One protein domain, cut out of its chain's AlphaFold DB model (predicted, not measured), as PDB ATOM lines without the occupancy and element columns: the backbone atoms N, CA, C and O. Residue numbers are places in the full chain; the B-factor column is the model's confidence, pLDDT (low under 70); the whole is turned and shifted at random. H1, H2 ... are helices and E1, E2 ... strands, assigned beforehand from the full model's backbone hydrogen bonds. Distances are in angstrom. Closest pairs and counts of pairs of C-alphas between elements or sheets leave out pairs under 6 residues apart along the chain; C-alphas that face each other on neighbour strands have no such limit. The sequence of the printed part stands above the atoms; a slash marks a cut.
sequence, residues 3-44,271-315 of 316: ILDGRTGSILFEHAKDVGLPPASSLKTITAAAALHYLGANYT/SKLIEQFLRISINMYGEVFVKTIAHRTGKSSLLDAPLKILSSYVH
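AT A GLANCE: This is residues 3 to 44 and 271 to 315 of the 316 residues of the protein "Hypothetical protein" of Rotaria magnacalcarata (UniProt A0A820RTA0). Helix H1 forms the core, with H2 and H3 packed on it in an up-and-down bundle, each helix running against the one before, while H4 crosses H1. A small loop with strand E1 sits far off, beyond residues 18 to 24, which stand free. The 87 printed residues, mostly helix, hold E1, H1, H2, H3 and H4 in that order; they are only just compact, close to loose, with radius of gyration of the C-alphas 14.3 A and spans of 39 by 30 by 26 A.

IN THESE COORDINATES: H1, residues 24 to 39, is 23.7 A long from C-alpha 24 at (33.724, 25.783, -28.603). H3, residues 283 to 297, is 21.6 A long. H2 is residues 271 to 281, E1 11 to 14, and H4 304 to 313, ending at C-alpha (32.648, 39.193, -9.359).

HOW THE PARTS SIT: The hub H1 touches H2, opposite ways at a shallow tilt of 8 degrees; the closest C-alphas, of Ala 32 and Ile 274, are 6.3 A apart. H1 touches H3, C-alphas 35 and 289 closest at 6.0 A. With residues 30 to 34 alone, H1 touches H4, about perpendicular at 78 degrees; C-alphas 34 and 306 are closest, 6.2 A. H2 and H3 form a hairpin. E1 is apart from the four helices and pairs with no named strand. Every O i to N i+4 pair is within hydrogen-bond range in H2 and H3, 9 of 12 in H1, 5 of 6 in H4.

THE WHOLE: Residues 45 to 270 are not printed; C-alphas 44 and 271 are 9.5 A apart. Residues 299 to 315 have pLDDT under 70.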
ATOM      1  N   ILE A   3      19.518  32.249 -19.954       92.38
ATOM      2  CA  ILE A   3      19.230  33.626 -20.368       92.38
ATOM      3  C   ILE A   3      19.148  34.465 -19.101       92.38
ATOM      4  O   ILE A   3      18.367  34.154 -18.201       92.38
ATOM      5  N   LEU A   4      19.953  35.521 -19.047       94.31
ATOM      6  CA  LEU A   4      20.014  36.452 -17.928       94.31
ATOM      7  C   LEU A   4      19.492  37.822 -18.365       94.31
ATOM      8  O   LEU A   4      19.726  38.255 -19.495       94.31
ATOM      9  N   ASP A   5      18.835  38.527 -17.455       93.81
ATOM     10  CA  ASP A   5      18.589  39.955 -17.593       93.81
ATOM     11  C   ASP A   5      19.922  40.709 -17.463       93.81
ATOM     12  O   ASP A   5      20.600  40.636 -16.439       93.81
ATOM     13  N   GLY A   6      20.313  41.446 -18.504       90.38
ATOM     14  CA  GLY A   6      21.623  42.104 -18.563       90.38
ATOM     15  C   GLY A   6      21.827  43.263 -17.577       90.38
ATOM     16  O   GLY A   6      22.946  43.753 -17.465       90.38
ATOM     17  N   ARG A   7      20.777  43.728 -16.884       92.69
ATOM     18  CA  ARG A   7      20.873  44.799 -15.875       92.69
ATOM     19  C   ARG A   7      20.948  44.244 -14.462       92.69
ATOM     20  O   ARG A   7      21.665  44.788 -13.632       92.69
ATOM     21  N   THR A   8      20.164  43.210 -14.190       93.44
ATOM     22  CA  THR A   8      19.967  42.667 -12.842       93.44
ATOM     23  C   THR A   8      20.721  41.363 -12.609       93.44
ATOM     24  O   THR A   8      20.862  40.952 -11.465       93.44
ATOM     25  N   GLY A   9      21.168  40.683 -13.671       89.69
ATOM     26  CA  GLY A   9      21.740  39.338 -13.588       89.69
ATOM     27  C   GLY A   9      20.711  38.249 -13.270       89.69
ATOM     28  O   GLY A   9      21.087  37.092 -13.098       89.69
ATOM     29  N   SER A  10      19.419  38.592 -13.201       93.62
ATOM     30  CA  SER A  10      18.359  37.636 -12.884       93.62
ATOM     31  C   SER A  10      18.187  36.623 -14.006       93.62
ATOM     32  O   SER A  10      18.179  36.973 -15.186       93.62
ATOM     33  N   ILE A  11      17.995  35.366 -13.633       93.75
ATOM     34  CA  ILE A  11      17.691  34.292 -14.569       93.75
ATOM     35  C   ILE A  11      16.277  34.487 -15.126       93.75
ATOM     36  O   ILE A  11      15.301  34.501 -14.380       93.75
ATOM     37  N   LEU A  12      16.175  34.600 -16.449       95.00
ATOM     38  CA  LEU A  12      14.904  34.674 -17.175       95.00
ATOM     39  C   LEU A  12      14.490  33.311 -17.739       95.00
ATOM     40  O   LEU A  12      13.303  33.039 -17.900       95.00
ATOM     41  N   PHE A  13      15.468  32.460 -18.058       95.94
ATOM     42  CA  PHE A  13      15.239  31.123 -18.597       95.94
ATOM     43  C   PHE A  13      16.454  30.223 -18.380       95.94
ATOM     44  O   PHE A  13      17.595  30.669 -18.533       95.94
ATOM     45  N   GLU A  14      16.211  28.936 -18.126       93.56
ATOM     46  CA  GLU A  14      17.258  27.924 -17.990       93.56
ATOM     47  C   GLU A  14      16.869  26.614 -18.659       93.56
ATOM     48  O   GLU A  14      15.731  26.152 -18.597       93.56
ATOM     49  N   HIS A  15      17.866  25.974 -19.252       92.00
ATOM     50  CA  HIS A  15      17.779  24.616 -19.754       92.00
ATOM     51  C   HIS A  15      19.133  23.928 -19.576       92.00
ATOM     52  O   HIS A  15      20.130  24.414 -20.114       92.00
ATOM     53  N   ALA A  16      19.182  22.812 -18.843       87.94
ATOM     54  CA  ALA A  16      20.402  22.024 -18.612       87.94
ATOM     55  C   ALA A  16      21.618  22.862 -18.145       87.94
ATOM     56  O   ALA A  16      22.737  22.655 -18.602       87.94
ATOM     57  N   LYS A  17      21.398  23.853 -17.267       84.19
ATOM     58  CA  LYS A  17      22.423  24.840 -16.871       84.19
ATOM     59  C   LYS A  17      23.639  24.237 -16.156       84.19
ATOM     60  O   LYS A  17      24.736  24.756 -16.297       84.19
ATOM     61  N   ASP A  18      23.432  23.147 -15.415       87.00
ATOM     62  CA  ASP A  18      24.461  22.495 -14.595       87.00
ATOM     63  C   ASP A  18      25.167  21.351 -15.352       87.00
ATOM     64  O   ASP A  18      25.944  20.592 -14.774       87.00
ATOM     65  N   VAL A  19      24.895  21.205 -16.656       88.88
ATOM     66  CA  VAL A  19      25.528  20.200 -17.516       88.88
ATOM     67  C   VAL A  19      26.759  20.808 -18.187       88.88
ATOM     68  O   VAL A  19      26.654  21.776 -18.939       88.88
ATOM     69  N   GLY A  20      27.933  20.219 -17.945       84.62
ATOM     70  CA  GLY A  20      29.167  20.596 -18.631       84.62
ATOM     71  C   GLY A  20      29.101  20.249 -20.120       84.62
ATOM     72  O   GLY A  20      28.914  19.089 -20.479       84.62
ATOM     73  N   LEU A  21      29.265  21.253 -20.983       86.94
ATOM     74  CA  LEU A  21      29.279  21.110 -22.441       86.94
ATOM     75  C   LEU A  21      30.564  21.722 -23.017       86.94
ATOM     76  O   LEU A  21      31.061  22.703 -22.455       86.94
ATOM     77  N   PRO A  22      31.100  21.201 -24.137       85.25
ATOM     78  CA  PRO A  22      32.229  21.827 -24.814       85.25
ATOM     79  C   PRO A  22      31.810  23.220 -25.317       85.25
ATOM     80  O   PRO A  22      30.893  23.327 -26.133       85.25
ATOM     81  N   PRO A  23      32.459  24.307 -24.864       87.50
ATOM     82  CA  PRO A  23      32.010  25.667 -25.162       87.50
ATOM     83  C   PRO A  23      32.312  26.107 -26.603       87.50
ATOM     84  O   PRO A  23      31.837  27.160 -27.037       87.50
ATOM     85  N   ALA A  24      33.132  25.349 -27.341       89.50
ATOM     86  CA  ALA A  24      33.724  25.783 -28.603       89.50
ATOM     87  C   ALA A  24      34.295  27.215 -28.470       89.50
ATOM     88  O   ALA A  24      34.852  27.587 -27.432       89.50
ATOM     89  N   SER A  25      34.122  28.059 -29.489       92.94
ATOM     90  CA  SER A  25      34.649  29.428 -29.477       92.94
ATOM     91  C   SER A  25      33.958  30.378 -28.491       92.94
ATOM     92  O   SER A  25      34.464  31.479 -28.289       92.94
ATOM     93  N   SER A  26      32.869  29.985 -27.814       91.62
ATOM     94  CA  SER A  26      32.295  30.834 -26.754       91.62
ATOM     95  C   SER A  26      33.261  31.017 -25.573       91.62
ATOM     96  O   SER A  26      33.245  32.070 -24.932       91.62
ATOM     97  N   LEU A  27      34.197  30.077 -25.370       90.75
ATOM     98  CA  LEU A  27      35.282  30.180 -24.387       90.75
ATOM     99  C   LEU A  27      36.158  31.426 -24.587       90.75
ATOM    100  O   LEU A  27      36.693  31.964 -23.619       90.75
ATOM    101  N   LYS A  28      36.256  31.941 -25.821       94.19
ATOM    102  CA  LYS A  28      37.028  33.152 -26.133       94.19
ATOM    103  C   LYS A  28      36.561  34.370 -25.332       94.19
ATOM    104  O   LYS A  28      37.380  35.220 -25.001       94.19
ATOM    105  N   THR A  29      35.280  34.440 -24.962       93.94
ATOM    106  CA  THR A  29      34.748  35.530 -24.124       93.94
ATOM    107  C   THR A  29      35.385  35.546 -22.731       93.94
ATOM    108  O   THR A  29      35.793  36.600 -22.246       93.94
ATOM    109  N   ILE A  30      35.562  34.367 -22.128       90.38
ATOM    110  CA  ILE A  30      36.223  34.192 -20.832       90.38
ATOM    111  C   ILE A  30      37.711  34.533 -20.949       90.38
ATOM    112  O   ILE A  30      38.241  35.272 -20.119       90.38
ATOM    113  N   THR A  31      38.379  34.058 -22.005       91.50
ATOM    114  CA  THR A  31      39.791  34.378 -22.270       91.50
ATOM    115  C   THR A  31      40.008  35.881 -22.455       91.50
ATOM    116  O   THR A  31      40.937  36.441 -21.875       91.50
ATOM    117  N   ALA A  32      39.133  36.560 -23.203       95.69
ATOM    118  CA  ALA A  32      39.193  38.006 -23.402       95.69
ATOM    119  C   ALA A  32      38.999  38.774 -22.086       95.69
ATOM    120  O   ALA A  32      39.778  39.679 -21.783       95.69
ATOM    121  N   ALA A  33      38.012  38.386 -21.270       93.25
ATOM    122  CA  ALA A  33      37.791  38.988 -19.957       93.25
ATOM    123  C   ALA A  33      39.010  38.808 -19.035       93.25
ATOM    124  O   ALA A  33      39.442  39.760 -18.382       93.25
ATOM    125  N   ALA A  34      39.613  37.615 -19.027       89.25
ATOM    126  CA  ALA A  34      40.827  37.344 -18.265       89.25
ATOM    127  C   ALA A  34      42.019  38.183 -18.746       89.25
ATOM    128  O   ALA A  34      42.728  38.765 -17.924       89.25
ATOM    129  N   ALA A  35      42.215  38.300 -20.059       92.94
ATOM    130  CA  ALA A  35      43.266  39.127 -20.640       92.94
ATOM    131  C   ALA A  35      43.099  40.604 -20.256       92.94
ATOM    132  O   ALA A  35      44.048  41.217 -19.770       92.94
ATOM    133  N   LEU A  36      41.887  41.158 -20.378       95.69
ATOM    134  CA  LEU A  36      41.599  42.536 -19.964       95.69
ATOM    135  C   LEU A  36      41.852  42.760 -18.474       95.69
ATOM    136  O   LEU A  36      42.427  43.783 -18.112       95.69
ATOM    137  N   HIS A  37      41.456  41.814 -17.620       91.25
ATOM    138  CA  HIS A  37      41.641  41.922 -16.175       91.25
ATOM    139  C   HIS A  37      43.121  41.889 -15.764       91.25
ATOM    140  O   HIS A  37      43.558  42.734 -14.989       91.25
ATOM    141  N   TYR A  38      43.897  40.925 -16.272       89.44
ATOM    142  CA  TYR A  38      45.284  40.722 -15.833       89.44
ATOM    143  C   TYR A  38      46.304  41.611 -16.547       89.44
ATOM    144  O   TYR A  38      47.338  41.932 -15.963       89.44
ATOM    145  N   LEU A  39      46.061  41.968 -17.809       94.06
ATOM    146  CA  LEU A  39      47.009  42.743 -18.613       94.06
ATOM    147  C   LEU A  39      46.600  44.216 -18.717       94.06
ATOM    148  O   LEU A  39      47.472  45.084 -18.756       94.06
ATOM    149  N   GLY A  40      45.295  44.502 -18.714       96.94
ATOM    150  CA  GLY A  40      44.738  45.833 -18.942       96.94
ATOM    151  C   GLY A  40      44.529  46.144 -20.428       96.94
ATOM    152  O   GLY A  40      45.296  45.723 -21.290       96.94
ATOM    153  N   ALA A  41      43.494  46.929 -20.741       98.19
ATOM    154  CA  ALA A  41      43.095  47.243 -22.120       98.19
ATOM    155  C   ALA A  41      44.185  47.953 -22.952       98.19
ATOM    156  O   ALA A  41      44.240  47.777 -24.168       98.19
ATOM    157  N   ASN A  42      45.062  48.716 -22.292       98.44
ATOM    158  CA  ASN A  42      46.148  49.476 -22.919       98.44
ATOM    159  C   ASN A  42      47.470  48.699 -23.001       98.44
ATOM    160  O   ASN A  42      48.483  49.272 -23.389       98.44
ATOM    161  N   TYR A  43      47.493  47.427 -22.595       98.25
ATOM    162  CA  TYR A  43      48.695  46.611 -22.698       98.25
ATOM    163  C   TYR A  43      49.143  46.490 -24.156       98.25
ATOM    164  O   TYR A  43      48.329  46.194 -25.028       98.25
ATOM    165  N   THR A  44      50.434  46.687 -24.400       98.31
ATOM    166  CA  THR A  44      51.076  46.450 -25.692       98.31
ATOM    167  C   THR A  44      52.171  45.409 -25.527       98.31
ATOM    168  O   THR A  44      52.864  45.346 -24.506       98.31
ATOM    169  N   SER A 271      43.028  45.945 -26.230       98.50
ATOM    170  CA  SER A 271      41.632  46.154 -26.632       98.50
ATOM    171  C   SER A 271      41.397  45.933 -28.132       98.50
ATOM    172  O   SER A 271      40.371  45.372 -28.512       98.50
ATOM    173  N   LYS A 272      42.347  46.327 -28.988       98.50
ATOM    174  CA  LYS A 272      42.285  46.130 -30.444       98.50
ATOM    175  C   LYS A 272      42.598  44.696 -30.850       98.50
ATOM    176  O   LYS A 272      41.956  44.170 -31.754       98.50
ATOM    177  N   LEU A 273      43.523  44.048 -30.148       98.62
ATOM    178  CA  LEU A 273      43.808  42.628 -30.357       98.62
ATOM    179  C   LEU A 273      42.597  41.764 -29.973       98.62
ATOM    180  O   LEU A 273      42.241  40.836 -30.693       98.62
ATOM    181  N   ILE A 274      41.917  42.101 -28.871       98.44
ATOM    182  CA  ILE A 274      40.693  41.423 -28.422       98.44
ATOM    183  C   ILE A 274      39.535  41.636 -29.400       98.44
ATOM    184  O   ILE A 274      38.777  40.701 -29.649       98.44
ATOM    185  N   GLU A 275      39.412  42.831 -29.986       97.88
ATOM    186  CA  GLU A 275      38.425  43.104 -31.035       97.88
ATOM    187  C   GLU A 275      38.579  42.112 -32.203       97.88
ATOM    188  O   GLU A 275      37.609  41.454 -32.580       97.88
ATOM    189  N   GLN A 276      39.801  41.929 -32.719       96.94
ATOM    190  CA  GLN A 276      40.084  40.965 -33.792       96.94
ATOM    191  C   GLN A 276      39.886  39.515 -33.339       96.94
ATOM    192  O   GLN A 276      39.232  38.730 -34.029       96.94
ATOM    193  N   PHE A 277      40.393  39.172 -32.153       97.50
ATOM    194  CA  PHE A 277      40.254  37.849 -31.550       97.50
ATOM    195  C   PHE A 277      38.795  37.391 -31.470       97.50
ATOM    196  O   PHE A 277      38.491  36.263 -31.851       97.50
ATOM    197  N   LEU A 278      37.890  38.259 -31.009       97.69
ATOM    198  CA  LEU A 278      36.473  37.927 -30.859       97.69
ATOM    199  C   LEU A 278      35.710  38.011 -32.183       97.69
ATOM    200  O   LEU A 278      34.852  37.169 -32.437       97.69
ATOM    201  N   ARG A 279      36.016  38.997 -33.037       96.31
ATOM    202  CA  ARG A 279      35.293  39.212 -34.301       96.31
ATOM    203  C   ARG A 279      35.603  38.148 -35.348       96.31
ATOM    204  O   ARG A 279      34.702  37.731 -36.068       96.31
ATOM    205  N   ILE A 280      36.867  37.741 -35.447       94.69
ATOM    206  CA  ILE A 280      37.347  36.766 -36.436       94.69
ATOM    207  C   ILE A 280      37.509  35.371 -35.811       94.69
ATOM    208  O   ILE A 280      37.629  34.382 -36.524       94.69
ATOM    209  N   SER A 281      37.437  35.262 -34.479       95.12
ATOM    210  CA  SER A 281      37.559  33.996 -33.744       95.12
ATOM    211  C   SER A 281      38.936  33.331 -33.898       95.12
ATOM    212  O   SER A 281      39.043  32.111 -34.000       95.12
ATOM    213  N   ILE A 282      40.013  34.122 -33.879       94.06
ATOM    214  CA  ILE A 282      41.376  33.643 -34.166       94.06
ATOM    215  C   ILE A 282      41.948  32.878 -32.963       94.06
ATOM    216  O   ILE A 282      42.212  33.468 -31.917       94.06
ATOM    217  N   ASN A 283      42.155  31.566 -33.091       93.50
ATOM    218  CA  ASN A 283      42.574  30.711 -31.970       93.50
ATOM    219  C   ASN A 283      43.935  31.116 -31.384       93.50
ATOM    220  O   ASN A 283      44.043  31.294 -30.170       93.50
ATOM    221  N   MET A 284      44.932  31.357 -32.241       93.38
ATOM    222  CA  MET A 284      46.303  31.686 -31.827       93.38
ATOM    223  C   MET A 284      46.381  32.919 -30.907       93.38
ATOM    224  O   MET A 284      47.116  32.889 -29.922       93.38
ATOM    225  N   TYR A 285      45.568  33.960 -31.139       96.12
ATOM    226  CA  TYR A 285      45.512  35.131 -30.245       96.12
ATOM    227  C   TYR A 285      45.083  34.755 -28.829       96.12
ATOM    228  O   TYR A 285      45.676  35.226 -27.860       96.12
ATOM    229  N   GLY A 286      44.063  33.901 -28.709       92.69
ATOM    230  CA  GLY A 286      43.581  33.430 -27.416       92.69
ATOM    231  C   GLY A 286      44.700  32.754 -26.639       92.69
ATOM    232  O   GLY A 286      44.980  33.133 -25.509       92.69
ATOM    233  N   GLU A 287      45.399  31.826 -27.277       90.19
ATOM    234  CA  GLU A 287      46.497  31.073 -26.667       90.19
ATOM    235  C   GLU A 287      47.677  31.969 -26.273       90.19
ATOM    236  O   GLU A 287      48.232  31.860 -25.175       90.19
ATOM    237  N   VAL A 288      48.004  32.941 -27.125       93.25
ATOM    238  CA  VAL A 288      48.991  33.977 -26.823       93.25
ATOM    239  C   VAL A 288      48.599  34.779 -25.582       93.25
ATOM    240  O   VAL A 288      49.444  34.981 -24.704       93.25
ATOM    241  N   PHE A 289      47.341  35.211 -25.448       93.50
ATOM    242  CA  PHE A 289      46.887  35.947 -24.262       93.50
ATOM    243  C   PHE A 289      47.076  35.119 -22.992       93.50
ATOM    244  O   PHE A 289      47.578  35.622 -21.988       93.50
ATOM    245  N   VAL A 290      46.755  33.831 -23.052       88.62
ATOM    246  CA  VAL A 290      46.882  32.896 -21.927       88.62
ATOM    247  C   VAL A 290      48.332  32.731 -21.508       88.62
ATOM    248  O   VAL A 290      48.657  32.890 -20.330       88.62
ATOM    249  N   LYS A 291      49.227  32.480 -22.469       87.50
ATOM    250  CA  LYS A 291      50.667  32.376 -22.207       87.50
ATOM    251  C   LYS A 291      51.241  33.677 -21.659       87.50
ATOM    252  O   LYS A 291      52.060  33.642 -20.744       87.50
ATOM    253  N   THR A 292      50.758  34.818 -22.142       91.19
ATOM    254  CA  THR A 292      51.162  36.140 -21.647       91.19
ATOM    255  C   THR A 292      50.751  36.347 -20.190       91.19
ATOM    256  O   THR A 292      51.572  36.769 -19.375       91.19
ATOM    257  N   ILE A 293      49.501  36.018 -19.840       88.62
ATOM    258  CA  ILE A 293      49.011  36.068 -18.454       88.62
ATOM    259  C   ILE A 293      49.861  35.151 -17.576       88.62
ATOM    260  O   ILE A 293      50.307  35.572 -16.506       88.62
ATOM    261  N   ALA A 294      50.122  33.926 -18.034       84.31
ATOM    262  CA  ALA A 294      50.895  32.954 -17.279       84.31
ATOM    263  C   ALA A 294      52.318  33.435 -17.000       84.31
ATOM    264  O   ALA A 294      52.770  33.401 -15.857       84.31
ATOM    265  N   HIS A 295      52.990  33.968 -18.019       83.31
ATOM    266  CA  HIS A 295      54.337  34.504 -17.888       83.31
ATOM    267  C   HIS A 295      54.393  35.730 -16.961       83.31
ATOM    268  O   HIS A 295      55.299  35.841 -16.141       83.31
ATOM    269  N   ARG A 296      53.406  36.636 -17.034       83.88
ATOM    270  CA  ARG A 296      53.381  37.856 -16.207       83.88
ATOM    271  C   ARG A 296      52.980  37.628 -14.756       83.88
ATOM    272  O   ARG A 296      53.405  38.381 -13.887       83.88
ATOM    273  N   THR A 297      52.128  36.642 -14.496       80.38
ATOM    274  CA  THR A 297      51.541  36.426 -13.163       80.38
ATOM    275  C   THR A 297      52.104  35.206 -12.439       80.38
ATOM    276  O   THR A 297      51.789  35.003 -11.269       80.38
ATOM    277  N   GLY A 298      52.888  34.367 -13.123       72.00
ATOM    278  CA  GLY A 298      53.330  33.064 -12.621       72.00
ATOM    279  C   GLY A 298      52.214  32.012 -12.546       72.00
ATOM    280  O   GLY A 298      52.450  30.912 -12.053       72.00
ATOM    281  N   LYS A 299      50.994  32.319 -13.013       63.97
ATOM    282  CA  LYS A 299      49.854  31.389 -13.004       63.97
ATOM    283  C   LYS A 299      49.898  30.506 -14.246       63.97
ATOM    284  O   LYS A 299      49.618  30.969 -15.341       63.97
ATOM    285  N   SER A 300      50.229  29.232 -14.095       53.72
ATOM    286  CA  SER A 300      50.443  28.319 -15.224       53.72
ATOM    287  C   SER A 300      49.174  27.896 -15.975       53.72
ATOM    288  O   SER A 300      49.304  27.284 -17.035       53.72
ATOM    289  N   SER A 301      47.966  28.205 -15.481       52.84
ATOM    290  CA  SER A 301      46.722  27.756 -16.109       52.84
ATOM    291  C   SER A 301      45.653  28.843 -16.273       52.84
ATOM    292  O   SER A 301      45.408  29.687 -15.406       52.84
ATOM    293  N   LEU A 302      44.942  28.735 -17.397       48.72
ATOM    294  CA  LEU A 302      43.670  29.395 -17.678       48.72
ATOM    295  C   LEU A 302      42.520  28.866 -16.815       48.72
ATOM    296  O   LEU A 302      41.411  29.329 -16.999       48.72
ATOM    297  N   LEU A 303      42.716  27.871 -15.949       49.38
ATOM    298  CA  LEU A 303      41.665  27.370 -15.057       49.38
ATOM    299  C   LEU A 303      41.747  28.060 -13.689       49.38
ATOM    300  O   LEU A 303      40.719  28.378 -13.095       49.38
ATOM    301  N   ASP A 304      42.953  28.428 -13.252       49.25
ATOM    302  CA  ASP A 304      43.168  29.185 -12.013       49.25
ATOM    303  C   ASP A 304      42.759  30.663 -12.131       49.25
ATOM    304  O   ASP A 304      42.479  31.330 -11.129       49.25
ATOM    305  N   ALA A 305      42.759  31.205 -13.352       46.50
ATOM    306  CA  ALA A 305      42.537  32.623 -13.627       46.50
ATOM    307  C   ALA A 305      41.040  33.014 -13.719       46.50
ATOM    308  O   ALA A 305      40.640  33.919 -12.983       46.50
ATOM    309  N   PRO A 306      40.196  32.359 -14.540       44.81
ATOM    310  CA  PRO A 306      38.773  32.652 -14.689       44.81
ATOM    311  C   PRO A 306      37.929  32.245 -13.492       44.81
ATOM    312  O   PRO A 306      37.028  32.994 -13.150       44.81
ATOM    313  N   LEU A 307      38.217  31.124 -12.814       42.38
ATOM    314  CA  LEU A 307      37.471  30.744 -11.604       42.38
ATOM    315  C   LEU A 307      37.671  31.762 -10.475       42.38
ATOM    316  O   LEU A 307      36.732  32.028  -9.733       42.38
ATOM    317  N   LYS A 308      38.859  32.381 -10.379       47.03
ATOM    318  CA  LYS A 308      39.125  33.495  -9.451       47.03
ATOM    319  C   LYS A 308      38.501  34.816  -9.897       47.03
ATOM    320  O   LYS A 308      38.035  35.563  -9.049       47.03
ATOM    321  N   ILE A 309      38.478  35.105 -11.200       49.56
ATOM    322  CA  ILE A 309      37.813  36.297 -11.745       49.56
ATOM    323  C   ILE A 309      36.298  36.200 -11.526       49.56
ATOM    324  O   ILE A 309      35.703  37.103 -10.948       49.56
ATOM    325  N   LEU A 310      35.683  35.086 -11.923       43.69
ATOM    326  CA  LEU A 310      34.254  34.838 -11.753       43.69
ATOM    327  C   LEU A 310      33.881  34.817 -10.268       43.69
ATOM    328  O   LEU A 310      32.925  35.481  -9.895       43.69
ATOM    329  N   SER A 311      34.662  34.171  -9.393       41.44
ATOM    330  CA  SER A 311      34.387  34.224  -7.949       41.44
ATOM    331  C   SER A 311      34.601  35.612  -7.335       41.44
ATOM    332  O   SER A 311      33.864  35.974  -6.423       41.44
ATOM    333  N   SER A 312      35.525  36.436  -7.852       41.78
ATOM    334  CA  SER A 312      35.681  37.825  -7.387       41.78
ATOM    335  C   SER A 312      34.531  38.751  -7.800       41.78
ATOM    336  O   SER A 312      34.272  39.721  -7.097       41.78
ATOM    337  N   TYR A 313      33.823  38.441  -8.893       44.25
ATOM    338  CA  TYR A 313      32.648  39.193  -9.359       44.25
ATOM    339  C   TYR A 313      31.307  38.641  -8.841       44.25
ATOM    340  O   TYR A 313      30.289  39.307  -8.979       44.25
ATOM    341  N   VAL A 314      31.290  37.444  -8.241       37.69
ATOM    342  CA  VAL A 314      30.087  36.803  -7.660       37.69
ATOM    343  C   VAL A 314      29.956  37.082  -6.146       37.69
ATOM    344  O   VAL A 314      28.969  36.701  -5.520       37.69
ATOM    345  N   HIS A 315      30.917  37.793  -5.545       32.22
ATOM    346  CA  HIS A 315      30.911  38.176  -4.122       32.22
ATOM    347  C   HIS A 315      30.765  39.687  -3.851       32.22
ATOM    348  O   HIS A 315      31.095  40.145  -2.757       32.22
TER     349      HIS A 315